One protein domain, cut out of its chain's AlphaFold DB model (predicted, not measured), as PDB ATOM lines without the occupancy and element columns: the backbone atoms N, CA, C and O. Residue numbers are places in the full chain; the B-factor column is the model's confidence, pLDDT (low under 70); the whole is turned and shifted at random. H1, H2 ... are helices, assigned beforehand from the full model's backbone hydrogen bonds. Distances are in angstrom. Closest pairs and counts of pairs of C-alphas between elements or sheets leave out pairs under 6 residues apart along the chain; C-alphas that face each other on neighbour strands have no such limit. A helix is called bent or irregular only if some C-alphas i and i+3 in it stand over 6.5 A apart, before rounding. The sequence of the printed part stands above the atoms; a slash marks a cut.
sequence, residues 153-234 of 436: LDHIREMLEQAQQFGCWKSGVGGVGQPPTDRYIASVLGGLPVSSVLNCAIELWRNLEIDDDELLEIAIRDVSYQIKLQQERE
ATOM      1  N   LEU A 153     -71.045  -2.103   1.796       96.75
ATOM      2  CA  LEU A 153     -71.546  -1.051   0.912       96.75
ATOM      3  C   LEU A 153     -70.452  -0.407   0.045       96.75
ATOM      4  O   LEU A 153     -70.768   0.080  -1.038       96.75
ATOM      5  N   ASP A 154     -69.185  -0.419   0.473       95.94
ATOM      6  CA  ASP A 154     -68.076   0.059  -0.365       95.94
ATOM      7  C   ASP A 154     -67.819  -0.916  -1.527       95.94
ATOM      8  O   ASP A 154     -67.607  -0.477  -2.655       95.94
ATOM      9  N   HIS A 155     -67.938  -2.227  -1.283       96.19
ATOM     10  CA  HIS A 155     -67.839  -3.252  -2.331       96.19
ATOM     11  C   HIS A 155     -68.994  -3.149  -3.333       96.19
ATOM     12  O   HIS A 155     -68.788  -3.248  -4.542       96.19
ATOM     13  N   ILE A 156     -70.216  -2.909  -2.845       97.31
ATOM     14  CA  ILE A 156     -71.381  -2.688  -3.710       97.31
ATOM     15  C   ILE A 156     -71.200  -1.410  -4.530       97.31
ATOM     16  O   ILE A 156     -71.471  -1.423  -5.728       97.31
ATOM     17  N   ARG A 157     -70.695  -0.323  -3.931       97.06
ATOM     18  CA  ARG A 157     -70.384   0.909  -4.670       97.06
ATOM     19  C   ARG A 157     -69.400   0.635  -5.807       97.06
ATOM     20  O   ARG A 157     -69.697   0.992  -6.941       97.06
ATOM     21  N   GLU A 158     -68.280  -0.027  -5.524       96.88
ATOM     22  CA  GLU A 158     -67.275  -0.368  -6.538       96.88
ATOM     23  C   GLU A 158     -67.875  -1.216  -7.673       96.88
ATOM     24  O   GLU A 158     -67.640  -0.945  -8.849       96.88
ATOM     25  N   MET A 159     -68.713  -2.200  -7.338       97.12
ATOM     26  CA  MET A 159     -69.405  -3.038  -8.322       97.12
ATOM     27  C   MET A 159     -70.326  -2.218  -9.239       97.12
ATOM     28  O   MET A 159     -70.339  -2.432 -10.453       97.12
ATOM     29  N   LEU A 160     -71.069  -1.260  -8.679       96.38
ATOM     30  CA  LEU A 160     -71.937  -0.360  -9.443       96.38
ATOM     31  C   LEU A 160     -71.134   0.603 -10.328       96.38
ATOM     32  O   LEU A 160     -71.511   0.826 -11.479       96.38
ATOM     33  N   GLU A 161     -70.014   1.136  -9.834       95.88
ATOM     34  CA  GLU A 161     -69.106   1.986 -10.619       95.88
ATOM     35  C   GLU A 161     -68.533   1.223 -11.817       95.88
ATOM     36  O   GLU A 161     -68.551   1.731 -12.940       95.88
ATOM     37  N   GLN A 162     -68.090  -0.022 -11.608       95.56
ATOM     38  CA  GLN A 162     -67.610  -0.886 -12.686       95.56
ATOM     39  C   GLN A 162     -68.722  -1.165 -13.704       95.56
ATOM     40  O   GLN A 162     -68.521  -0.981 -14.906       95.56
ATOM     41  N   ALA A 163     -69.922  -1.536 -13.251       94.38
ATOM     42  CA  ALA A 163     -71.053  -1.779 -14.145       94.38
ATOM     43  C   ALA A 163     -71.428  -0.520 -14.959       94.38
ATOM     44  O   ALA A 163     -71.720  -0.597 -16.157       94.38
ATOM     45  N   GLN A 164     -71.347   0.667 -14.356       93.38
ATOM     46  CA  GLN A 164     -71.568   1.926 -15.064       93.38
ATOM     47  C   GLN A 164     -70.459   2.209 -16.087       93.38
ATOM     48  O   GLN A 164     -70.757   2.611 -17.214       93.38
ATOM     49  N   GLN A 165     -69.195   1.954 -15.734       93.19
ATOM     50  CA  GLN A 165     -68.042   2.145 -16.616       93.19
ATOM     51  C   GLN A 165     -68.126   1.283 -17.883       93.19
ATOM     52  O   GLN A 165     -67.778   1.755 -18.966       93.19
ATOM     53  N   PHE A 166     -68.636   0.054 -17.777       87.94
ATOM     54  CA  PHE A 166     -68.857  -0.830 -18.929       87.94
ATOM     55  C   PHE A 166     -70.176  -0.555 -19.673       87.94
ATOM     56  O   PHE A 166     -70.551  -1.305 -20.569       87.94
ATOM     57  N   GLY A 167     -70.889   0.525 -19.330       82.19
ATOM     58  CA  GLY A 167     -72.094   0.974 -20.032       82.19
ATOM     59  C   GLY A 167     -73.349   0.146 -19.750       82.19
ATOM     60  O   GLY A 167     -74.396   0.421 -20.339       82.19
ATOM     61  N   CYS A 168     -73.256  -0.820 -18.839       83.50
ATOM     62  CA  CYS A 168     -74.302  -1.789 -18.532       83.50
ATOM     63  C   CYS A 168     -75.178  -1.410 -17.325       83.50
ATOM     64  O   CYS A 168     -76.150  -2.099 -17.028       83.50
ATOM     65  N   TRP A 169     -74.881  -0.277 -16.677       88.12
ATOM     66  CA  TRP A 169     -75.666   0.283 -15.577       88.12
ATOM     67  C   TRP A 169     -76.031   1.747 -15.850       88.12
ATOM     68  O   TRP A 169     -75.269   2.670 -15.556       88.12
ATOM     69  N   LYS A 170     -77.195   1.967 -16.470       85.62
ATOM     70  CA  LYS A 170     -77.704   3.295 -16.849       85.62
ATOM     71  C   LYS A 170     -79.063   3.538 -16.198       85.62
ATOM     72  O   LYS A 170     -79.945   2.686 -16.264       85.62
ATOM     73  N   SER A 171     -79.250   4.720 -15.609       86.12
ATOM     74  CA  SER A 171     -80.555   5.136 -15.088       86.12
ATOM     75  C   SER A 171     -81.631   5.065 -16.170       86.12
ATOM     76  O   SER A 171     -81.413   5.490 -17.304       86.12
ATOM     77  N   GLY A 172     -82.804   4.556 -15.801       83.50
ATOM     78  CA  GLY A 172     -83.950   4.410 -16.694       83.50
ATOM     79  C   GLY A 172     -83.981   3.102 -17.488       83.50
ATOM     80  O   GLY A 172     -84.934   2.896 -18.236       83.50
ATOM     81  N   VAL A 173     -82.999   2.206 -17.325       78.75
ATOM     82  CA  VAL A 173     -83.029   0.870 -17.940       78.75
ATOM     83  C   VAL A 173     -83.184  -0.222 -16.882       78.75
ATOM     84  O   VAL A 173     -82.601  -0.141 -15.807       78.75
ATOM     85  N   GLY A 174     -84.042  -1.208 -17.170       74.00
ATOM     86  CA  GLY A 174     -84.233  -2.426 -16.372       74.00
ATOM     87  C   GLY A 174     -84.740  -2.234 -14.929       74.00
ATOM     88  O   GLY A 174     -84.751  -3.167 -14.132       74.00
ATOM     89  N   GLY A 175     -85.232  -1.041 -14.587       80.94
ATOM     90  CA  GLY A 175     -85.681  -0.710 -13.229       80.94
ATOM     91  C   GLY A 175     -84.605  -0.045 -12.366       80.94
ATOM     92  O   GLY A 175     -84.843   0.192 -11.181       80.94
ATOM     93  N   VAL A 176     -83.450   0.301 -12.949       86.88
ATOM     94  CA  VAL A 176     -82.453   1.180 -12.328       86.88
ATOM     95  C   VAL A 176     -83.017   2.601 -12.269       86.88
ATOM     96  O   VAL A 176     -83.217   3.259 -13.294       86.88
ATOM     97  N   GLY A 177     -83.323   3.057 -11.055       87.31
ATOM     98  CA  GLY A 177     -83.984   4.332 -10.808       87.31
ATOM     99  C   GLY A 177     -83.032   5.524 -10.747       87.31
ATOM    100  O   GLY A 177     -81.845   5.450 -11.075       87.31
ATOM    101  N   GLN A 178     -83.580   6.653 -10.299       87.94
ATOM    102  CA  GLN A 178     -82.768   7.760  -9.799       87.94
ATOM    103  C   GLN A 178     -81.998   7.332  -8.537       87.94
ATOM    104  O   GLN A 178     -82.351   6.323  -7.920       87.94
ATOM    105  N   PRO A 179     -80.951   8.080  -8.145       88.31
ATOM    106  CA  PRO A 179     -80.245   7.825  -6.898       88.31
ATOM    107  C   PRO A 179     -81.220   7.720  -5.711       88.31
ATOM    108  O   PRO A 179     -82.228   8.434  -5.696       88.31
ATOM    109  N   PRO A 180     -80.939   6.853  -4.722       88.94
ATOM    110  CA  PRO A 180     -81.809   6.649  -3.568       88.94
ATOM    111  C   PRO A 180     -82.184   7.961  -2.878       88.94
ATOM    112  O   PRO A 180     -81.339   8.831  -2.666       88.94
ATOM    113  N   THR A 181     -83.453   8.101  -2.492       88.44
ATOM    114  CA  THR A 181     -83.932   9.272  -1.737       88.44
ATOM    115  C   THR A 181     -83.433   9.268  -0.292       88.44
ATOM    116  O   THR A 181     -83.336  10.328   0.332       88.44
ATOM    117  N   ASP A 182     -83.081   8.095   0.243       93.88
ATOM    118  CA  ASP A 182     -82.450   7.970   1.551       93.88
ATOM    119  C   ASP A 182     -81.052   8.616   1.526       93.88
ATOM    120  O   ASP A 182     -80.147   8.212   0.793       93.88
ATOM    121  N   ARG A 183     -80.871   9.636   2.372       92.88
ATOM    122  CA  ARG A 183     -79.644  10.440   2.442       92.88
ATOM    123  C   ARG A 183     -78.418   9.626   2.854       92.88
ATOM    124  O   ARG A 183     -77.310   9.959   2.435       92.88
ATOM    125  N   TYR A 184     -78.595   8.606   3.692       92.19
ATOM    126  CA  TYR A 184     -77.504   7.727   4.094       92.19
ATOM    127  C   TYR A 184     -77.054   6.886   2.901       92.19
ATOM    128  O   TYR A 184     -75.875   6.915   2.560       92.19
ATOM    129  N   ILE A 185     -77.991   6.229   2.212       92.81
ATOM    130  CA  ILE A 185     -77.671   5.398   1.043       92.81
ATOM    131  C   ILE A 185     -77.049   6.257  -0.063       92.81
ATOM    132  O   ILE A 185     -75.994   5.909  -0.588       92.81
ATOM    133  N   ALA A 186     -77.621   7.428  -0.355       93.56
ATOM    134  CA  ALA A 186     -77.069   8.358  -1.337       93.56
ATOM    135  C   ALA A 186     -75.632   8.789  -0.992       93.56
ATOM    136  O   ALA A 186     -74.776   8.854  -1.872       93.56
ATOM    137  N   SER A 187     -75.341   9.042   0.288       94.00
ATOM    138  CA  SER A 187     -73.993   9.402   0.734       94.00
ATOM    139  C   SER A 187     -73.013   8.232   0.637       94.00
ATOM    140  O   SER A 187     -71.849   8.451   0.309       94.00
ATOM    141  N   VAL A 188     -73.455   7.011   0.948       93.81
ATOM    142  CA  VAL A 188     -72.599   5.817   0.969       93.81
ATOM    143  C   VAL A 188     -72.453   5.187  -0.413       93.81
ATOM    144  O   VAL A 188     -71.487   4.481  -0.648       93.81
ATOM    145  N   LEU A 189     -73.338   5.446  -1.364       96.00
ATOM    146  CA  LEU A 189     -73.168   4.994  -2.748       96.00
ATOM    147  C   LEU A 189     -72.690   6.115  -3.672       96.00
ATOM    148  O   LEU A 189     -72.655   5.931  -4.878       96.00
ATOM    149  N   GLY A 190     -72.333   7.286  -3.136       94.44
ATOM    150  CA  GLY A 190     -71.830   8.401  -3.945       94.44
ATOM    151  C   GLY A 190     -72.848   8.941  -4.957       94.44
ATOM    152  O   GLY A 190     -72.458   9.485  -5.985       94.44
ATOM    153  N   GLY A 191     -74.146   8.781  -4.689       93.69
ATOM    154  CA  GLY A 191     -75.213   9.175  -5.609       93.69
ATOM    155  C   GLY A 191     -75.347   8.281  -6.844       93.69
ATOM    156  O   GLY A 191     -75.971   8.706  -7.813       93.69
ATOM    157  N   LEU A 192     -74.786   7.068  -6.834       94.88
ATOM    158  CA  LEU A 192     -75.004   6.101  -7.909       94.88
ATOM    159  C   LEU A 192     -76.486   5.704  -7.993       94.88
ATOM    160  O   LEU A 192     -77.164   5.613  -6.963       94.88
ATOM    161  N   PRO A 193     -77.010   5.468  -9.207       94.00
ATOM    162  CA  PRO A 193     -78.365   4.975  -9.365       94.00
ATOM    163  C   PRO A 193     -78.455   3.522  -8.896       94.00
ATOM    164  O   PRO A 193     -77.544   2.726  -9.116       94.00
ATOM    165  N   VAL A 194     -79.567   3.177  -8.254       95.12
ATOM    166  CA  VAL A 194     -79.791   1.854  -7.658       95.12
ATOM    167  C   VAL A 194     -81.135   1.325  -8.150       95.12
ATOM    168  O   VAL A 194     -82.069   2.097  -8.382       95.12
ATOM    169  N   SER A 195     -81.244   0.013  -8.349       95.19
ATOM    170  CA  SER A 195     -82.535  -0.618  -8.626       95.19
ATOM    171  C   SER A 195     -83.430  -0.593  -7.378       95.19
ATOM    172  O   SER A 195     -82.959  -0.472  -6.243       95.19
ATOM    173  N   SER A 196     -84.740  -0.756  -7.556       93.00
ATOM    174  CA  SER A 196     -85.659  -0.895  -6.416       93.00
ATOM    175  C   SER A 196     -85.353  -2.127  -5.555       93.00
ATOM    176  O   SER A 196     -85.509  -2.075  -4.335       93.00
ATOM    177  N   VAL A 197     -84.875  -3.212  -6.175       95.19
ATOM    178  CA  VAL A 197     -84.508  -4.465  -5.499       95.19
ATOM    179  C   VAL A 197     -83.300  -4.248  -4.594       95.19
ATOM    180  O   VAL A 197     -83.359  -4.570  -3.409       95.19
ATOM    181  N   LEU A 198     -82.229  -3.655  -5.125       96.00
ATOM    182  CA  LEU A 198     -81.017  -3.401  -4.356       96.00
ATOM    183  C   LEU A 198     -81.251  -2.337  -3.272       96.00
ATOM    184  O   LEU A 198     -80.756  -2.495  -2.159       96.00
ATOM    185  N   ASN A 199     -82.077  -1.314  -3.530       95.44
ATOM    186  CA  ASN A 199     -82.467  -0.356  -2.490       95.44
ATOM    187  C   ASN A 199     -83.205  -1.047  -1.328       95.44
ATOM    188  O   ASN A 199     -82.870  -0.822  -0.167       95.44
ATOM    189  N   CYS A 200     -84.154  -1.939  -1.632       95.56
ATOM    190  CA  CYS A 200     -84.861  -2.722  -0.619       95.56
ATOM    191  C   CYS A 200     -83.910  -3.639   0.171       95.56
ATOM    192  O   CYS A 200     -83.997  -3.709   1.395       95.56
ATOM    193  N   ALA A 201     -82.956  -4.292  -0.497       97.12
ATOM    194  CA  ALA A 201     -81.970  -5.139   0.172       97.12
ATOM    195  C   ALA A 201     -81.088  -4.343   1.150       97.12
ATOM    196  O   ALA A 201     -80.858  -4.790   2.271       97.12
ATOM    197  N   ILE A 202     -80.654  -3.137   0.771       96.50
ATOM    198  CA  ILE A 202     -79.877  -2.255   1.656       96.50
ATOM    199  C   ILE A 202     -80.700  -1.843   2.885       96.50
ATOM    200  O   ILE A 202     -80.162  -1.787   3.991       96.50
ATOM    201  N   GLU A 203     -82.002  -1.581   2.728       95.44
ATOM    202  CA  GLU A 203     -82.897  -1.290   3.856       95.44
ATOM    203  C   GLU A 203     -83.027  -2.486   4.813       95.44
ATOM    204  O   GLU A 203     -82.914  -2.309   6.028       95.44
ATOM    205  N   LEU A 204     -83.190  -3.704   4.283       95.50
ATOM    206  CA  LEU A 204     -83.241  -4.935   5.082       95.50
ATOM    207  C   LEU A 204     -81.933  -5.177   5.840       95.50
ATOM    208  O   LEU A 204     -81.952  -5.483   7.032       95.50
ATOM    209  N   TRP A 205     -80.796  -4.983   5.172       97.00
ATOM    210  CA  TRP A 205     -79.476  -5.090   5.785       97.00
ATOM    211  C   TRP A 205     -79.294  -4.063   6.908       97.00
ATOM    212  O   TRP A 205     -78.865  -4.403   8.010       97.00
ATOM    213  N   ARG A 206     -79.721  -2.812   6.686       95.00
ATOM    214  CA  ARG A 206     -79.674  -1.757   7.712       95.00
ATOM    215  C   ARG A 206     -80.534  -2.096   8.930       95.00
ATOM    216  O   ARG A 206     -80.182  -1.725  10.049       95.00
ATOM    217  N   ASN A 207     -81.641  -2.803   8.717       95.88
ATOM    218  CA  ASN A 207     -82.524  -3.291   9.775       95.88
ATOM    219  C   ASN A 207     -82.034  -4.604  10.419       95.88
ATOM    220  O   ASN A 207     -82.711  -5.126  11.305       95.88
ATOM    221  N   LEU A 208     -80.857  -5.112  10.021       94.00
ATOM    222  CA  LEU A 208     -80.266  -6.378  10.472       94.00
ATOM    223  C   LEU A 208     -81.146  -7.602  10.166       94.00
ATOM    224  O   LEU A 208     -81.113  -8.600  10.891       94.00
ATOM    225  N   GLU A 209     -81.965  -7.522   9.115       95.06
ATOM    226  CA  GLU A 209     -82.818  -8.630   8.672       95.06
ATOM    227  C   GLU A 209     -82.076  -9.624   7.775       95.06
ATOM    228  O   GLU A 209     -82.445 -10.804   7.753       95.06
ATOM    229  N   ILE A 210     -81.039  -9.142   7.087       96.50
ATOM    230  CA  ILE A 210     -80.091  -9.921   6.287       96.50
ATOM    231  C   ILE A 210     -78.658  -9.558   6.691       96.50
ATOM    232  O   ILE A 210     -78.418  -8.449   7.180       96.50
ATOM    233  N   ASP A 211     -77.725 -10.486   6.515       97.19
ATOM    234  CA  ASP A 211     -76.302 -10.256   6.784       97.19
ATOM    235  C   ASP A 211     -75.543  -9.691   5.564       97.19
ATOM    236  O   ASP A 211     -76.127  -9.406   4.514       97.19
ATOM    237  N   ASP A 212     -74.240  -9.441   5.735       97.25
ATOM    238  CA  ASP A 212     -73.375  -8.859   4.699       97.25
ATOM    239  C   ASP A 212     -73.287  -9.760   3.452       97.25
ATOM    240  O   ASP A 212     -73.291  -9.256   2.326       97.25
ATOM    241  N   ASP A 213     -73.238 -11.082   3.645       95.50
ATOM    242  CA  ASP A 213     -73.109 -12.063   2.564       95.50
ATOM    243  C   ASP A 213     -74.410 -12.154   1.753       95.50
ATOM    244  O   ASP A 213     -74.379 -12.113   0.520       95.50
ATOM    245  N   GLU A 214     -75.565 -12.196   2.431       96.00
ATOM    246  CA  GLU A 214     -76.887 -12.165   1.795       96.00
ATOM    247  C   GLU A 214     -77.095 -10.867   0.995       96.00
ATOM    248  O   GLU A 214     -77.590 -10.909  -0.137       96.00
ATOM    249  N   LEU A 215     -76.688  -9.711   1.538       97.69
ATOM    250  CA  LEU A 215     -76.756  -8.438   0.818       97.69
ATOM    251  C   LEU A 215     -75.875  -8.458  -0.441       97.69
ATOM    252  O   LEU A 215     -76.317  -8.023  -1.510       97.69
ATOM    253  N   LEU A 216     -74.642  -8.961  -0.333       97.38
ATOM    254  CA  LEU A 216     -73.709  -9.018  -1.455       97.38
ATOM    255  C   LEU A 216     -74.194  -9.977  -2.554       97.38
ATOM    256  O   LEU A 216     -74.107  -9.642  -3.735       97.38
ATOM    257  N   GLU A 217     -74.768 -11.128  -2.193       96.19
ATOM    258  CA  GLU A 217     -75.364 -12.066  -3.154       96.19
ATOM    259  C   GLU A 217     -76.521 -11.417  -3.930       96.19
ATOM    260  O   GLU A 217     -76.604 -11.541  -5.159       96.19
ATOM    261  N   ILE A 218     -77.402 -10.692  -3.229       96.62
ATOM    262  CA  ILE A 218     -78.509  -9.965  -3.861       96.62
ATOM    263  C   ILE A 218     -77.970  -8.889  -4.807       96.62
ATOM    264  O   ILE A 218     -78.460  -8.786  -5.932       96.62
ATOM    265  N   ALA A 219     -76.945  -8.139  -4.393       97.00
ATOM    266  CA  ALA A 219     -76.313  -7.127  -5.233       97.00
ATOM    267  C   ALA A 219     -75.723  -7.730  -6.517       97.00
ATOM    268  O   ALA A 219     -76.017  -7.239  -7.602       97.00
ATOM    269  N   ILE A 220     -74.975  -8.837  -6.428       96.44
ATOM    270  CA  ILE A 220     -74.402  -9.515  -7.604       96.44
ATOM    271  C   ILE A 220     -75.504  -9.980  -8.559       96.44
ATOM    272  O   ILE A 220     -75.399  -9.787  -9.775       96.44
ATOM    273  N   ARG A 221     -76.561 -10.603  -8.022       95.06
ATOM    274  CA  ARG A 221     -77.680 -11.114  -8.825       95.06
ATOM    275  C   ARG A 221     -78.410  -9.982  -9.536       95.06
ATOM    276  O   ARG A 221     -78.688 -10.106 -10.728       95.06
ATOM    277  N   ASP A 222     -78.706  -8.902  -8.820       95.44
ATOM    278  CA  ASP A 222     -79.393  -7.744  -9.378       95.44
ATOM    279  C   ASP A 222     -78.527  -7.044 -10.430       95.44
ATOM    280  O   ASP A 222     -78.981  -6.862 -11.558       95.44
ATOM    281  N   VAL A 223     -77.250  -6.777 -10.129       95.06
ATOM    282  CA  VAL A 223     -76.301  -6.196 -11.091       95.06
ATOM    283  C   VAL A 223     -76.235  -7.022 -12.367       95.06
ATOM    284  O   VAL A 223     -76.493  -6.508 -13.452       95.06
ATOM    285  N   SER A 224     -76.012  -8.327 -12.244       93.88
ATOM    286  CA  SER A 224     -75.944  -9.236 -13.393       93.88
ATOM    287  C   SER A 224     -77.235  -9.252 -14.218       93.88
ATOM    288  O   SER A 224     -77.189  -9.309 -15.448       93.88
ATOM    289  N   TYR A 225     -78.395  -9.195 -13.557       93.62
ATOM    290  CA  TYR A 225     -79.690  -9.167 -14.230       93.62
ATOM    291  C   TYR A 225     -79.884  -7.886 -15.047       93.62
ATOM    292  O   TYR A 225     -80.287  -7.961 -16.208       93.62
ATOM    293  N   GLN A 226     -79.532  -6.723 -14.494       91.75
ATOM    294  CA  GLN A 226     -79.627  -5.452 -15.219       91.75
ATOM    295  C   GLN A 226     -78.681  -5.399 -16.420       91.75
ATOM    296  O   GLN A 226     -79.078  -4.949 -17.497       91.75
ATOM    297  N   ILE A 227     -77.463  -5.930 -16.272       91.56
ATOM    298  CA  ILE A 227     -76.505  -6.058 -17.379       91.56
ATOM    299  C   ILE A 227     -77.115  -6.887 -18.511       91.56
ATOM    300  O   ILE A 227     -77.058  -6.492 -19.675       91.56
ATOM    301  N   LYS A 228     -77.738  -8.018 -18.170       91.75
ATOM    302  CA  LYS A 228     -78.391  -8.891 -19.147       91.75
ATOM    303  C   LYS A 228     -79.548  -8.186 -19.862       91.75
ATOM    304  O   LYS A 228     -79.625  -8.263 -21.084       91.75
ATOM    305  N   LEU A 229     -80.404  -7.468 -19.132       89.50
ATOM    306  CA  LEU A 229     -81.503  -6.700 -19.731       89.50
ATOM    307  C   LEU A 229     -80.997  -5.628 -20.704       89.50
ATOM    308  O   LEU A 229     -81.580  -5.434 -21.770       89.50
ATOM    309  N   GLN A 230     -79.903  -4.944 -20.360       88.50
ATOM    310  CA  GLN A 230     -79.283  -3.960 -21.247       88.50
ATOM    311  C   GLN A 230     -78.762  -4.622 -22.531       88.50
ATOM    312  O   GLN A 230     -79.029  -4.118 -23.619       88.50
ATOM    313  N   GLN A 231     -78.081  -5.766 -22.418       89.81
ATOM    314  CA  GLN A 231     -77.576  -6.521 -23.571       89.81
ATOM    315  C   GLN A 231     -78.703  -7.033 -24.474       89.81
ATOM    316  O   GLN A 231     -78.591  -6.970 -25.695       89.81
ATOM    317  N   GLU A 232     -79.795  -7.537 -23.895       90.50
ATOM    318  CA  GLU A 232     -80.967  -7.983 -24.657       90.50
ATOM    319  C   GLU A 232     -81.603  -6.822 -25.426       90.50
ATOM    320  O   GLU A 232     -81.958  -6.983 -26.594       90.50
ATOM    321  N   ARG A 233     -81.672  -5.638 -24.810       87.88
ATOM    322  CA  ARG A 233     -82.193  -4.432 -25.455       87.88
ATOM    323  C   ARG A 233     -81.304  -3.949 -26.598       87.88
ATOM    324  O   ARG A 233     -81.824  -3.623 -27.660       87.88
ATOM    325  N   GLU A 234     -79.990  -3.912 -26.383       88.00
ATOM    326  CA  GLU A 234     -79.013  -3.557 -27.423       88.00
ATOM    327  C   GLU A 234     -79.091  -4.536 -28.594       88.00
ATOM    328  O   GLU A 234     -79.125  -4.110 -29.740       88.00
TER     329      GLU A 234
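Overview. This is residues 153 to 234 of the 436 residues of the protein "Hypothetical protein" of Craspedostauros australis (UniProt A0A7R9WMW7). Three helices run nearly lengthwise, the long H4 side by side with H1 and with H3, and the centres of the three make a triangle; H1 comes first, and H3 and H4 form a helical hairpin. The short helix H2 lies crosswise near the first residues of H1, on the side away from H4, and the loop stretches before and after it cover that side of the three long helices. H4 makes most of the longest axis. The printed part has 82 residues with four named helices, in the order H1, H2, H3, H4 along the chain, and no named strand; its class is all helix, with 53 residues in the helices. The whole is compact, with a radius of gyration of the C-alphas of 11.9 A, yet elongated in outline, with spans of 38 by 23 by 19 A.

Arrangement. The printed part begins with H1, residues 153 to 165. H1 touches H4, residues 212 to 234, and the closest C-alphas are those of Ile 156 and Ala 219, 6.8 A apart. The two run the same way at a shallow tilt of 11 degrees, with their centres 11.5 A apart. H1 and H2, residues 183 to 188, only just touch, with 3 pairs of C-alphas within 8 A. H1 touches H2 with residues 153 to 157 alone; the closest C-alphas are those of Leu 153 and Val 188, 6.9 A apart, and the lines of the two helices are about perpendicular, at 77 degrees. H2 is close to H3, residues 196 to 206, but not clearly touching it: the closest C-alphas, those of Ile 185 and Ile 202, are 8.0 A apart, and the two lines are about perpendicular, at 89 degrees. H3 touches H4, with 9 pairs of C-alphas within 8 A, and the closest are those of Leu 198 and Ala 219, 6.1 A apart. H3 and H4 form a helical hairpin: they run opposite ways at a shallow tilt of 9 degrees. H4 touches H3 with residues 212 to 222 alone. H1 and H3 are only just apart, with their closest C-alphas at 8.5 A, and H2 and H4 are apart. The packing of the helices is mostly aligned, that is, with their lines at a shallow tilt, but only just: 2 of the 3 pairs that touch stand so. In H1, H2, H3 and H4 every pair of backbone O of residue i and N of residue i+4 is within hydrogen-bond range.

Along the chain. H1 begins at C-alpha 153, at (-71.546, -1.051, 0.912), and measures 18.2 A from its first to its last C-alpha, that of Gln 165. H2 runs from Arg 183 to Val 188, six residues. H3 runs from Ser 196, with its C-alpha at (-85.659, -0.895, -6.416), to Arg 206, over 15.4 A. H4 runs from Asp 212 to Glu 234, 23 residues over 33.0 A, and is the longest helix; its last C-alpha, 234, is at (-79.013, -3.557, -27.423). No helix is bent or irregular.

Size, cuts and confidence. The two C-alphas farthest apart are those of Leu 208 and Glu 234, 38.0 A apart, while the first and last printed C-alphas, 153 and 234, are 29.4 A apart. The printed part, residues 153 to 234 of a full chain of 436, has no cut. The link from H1 to H2 is long, with 17 residues, 166 to 182, whose C-alphas lie 8 to 15 A from the mean of the C-alphas. The link from H2 to H3 is short, with 7 residues, and that from H3 to H4 is tight, with 5. The mean pLDDT of the printed part is 92.7, and no printed residue is under 70.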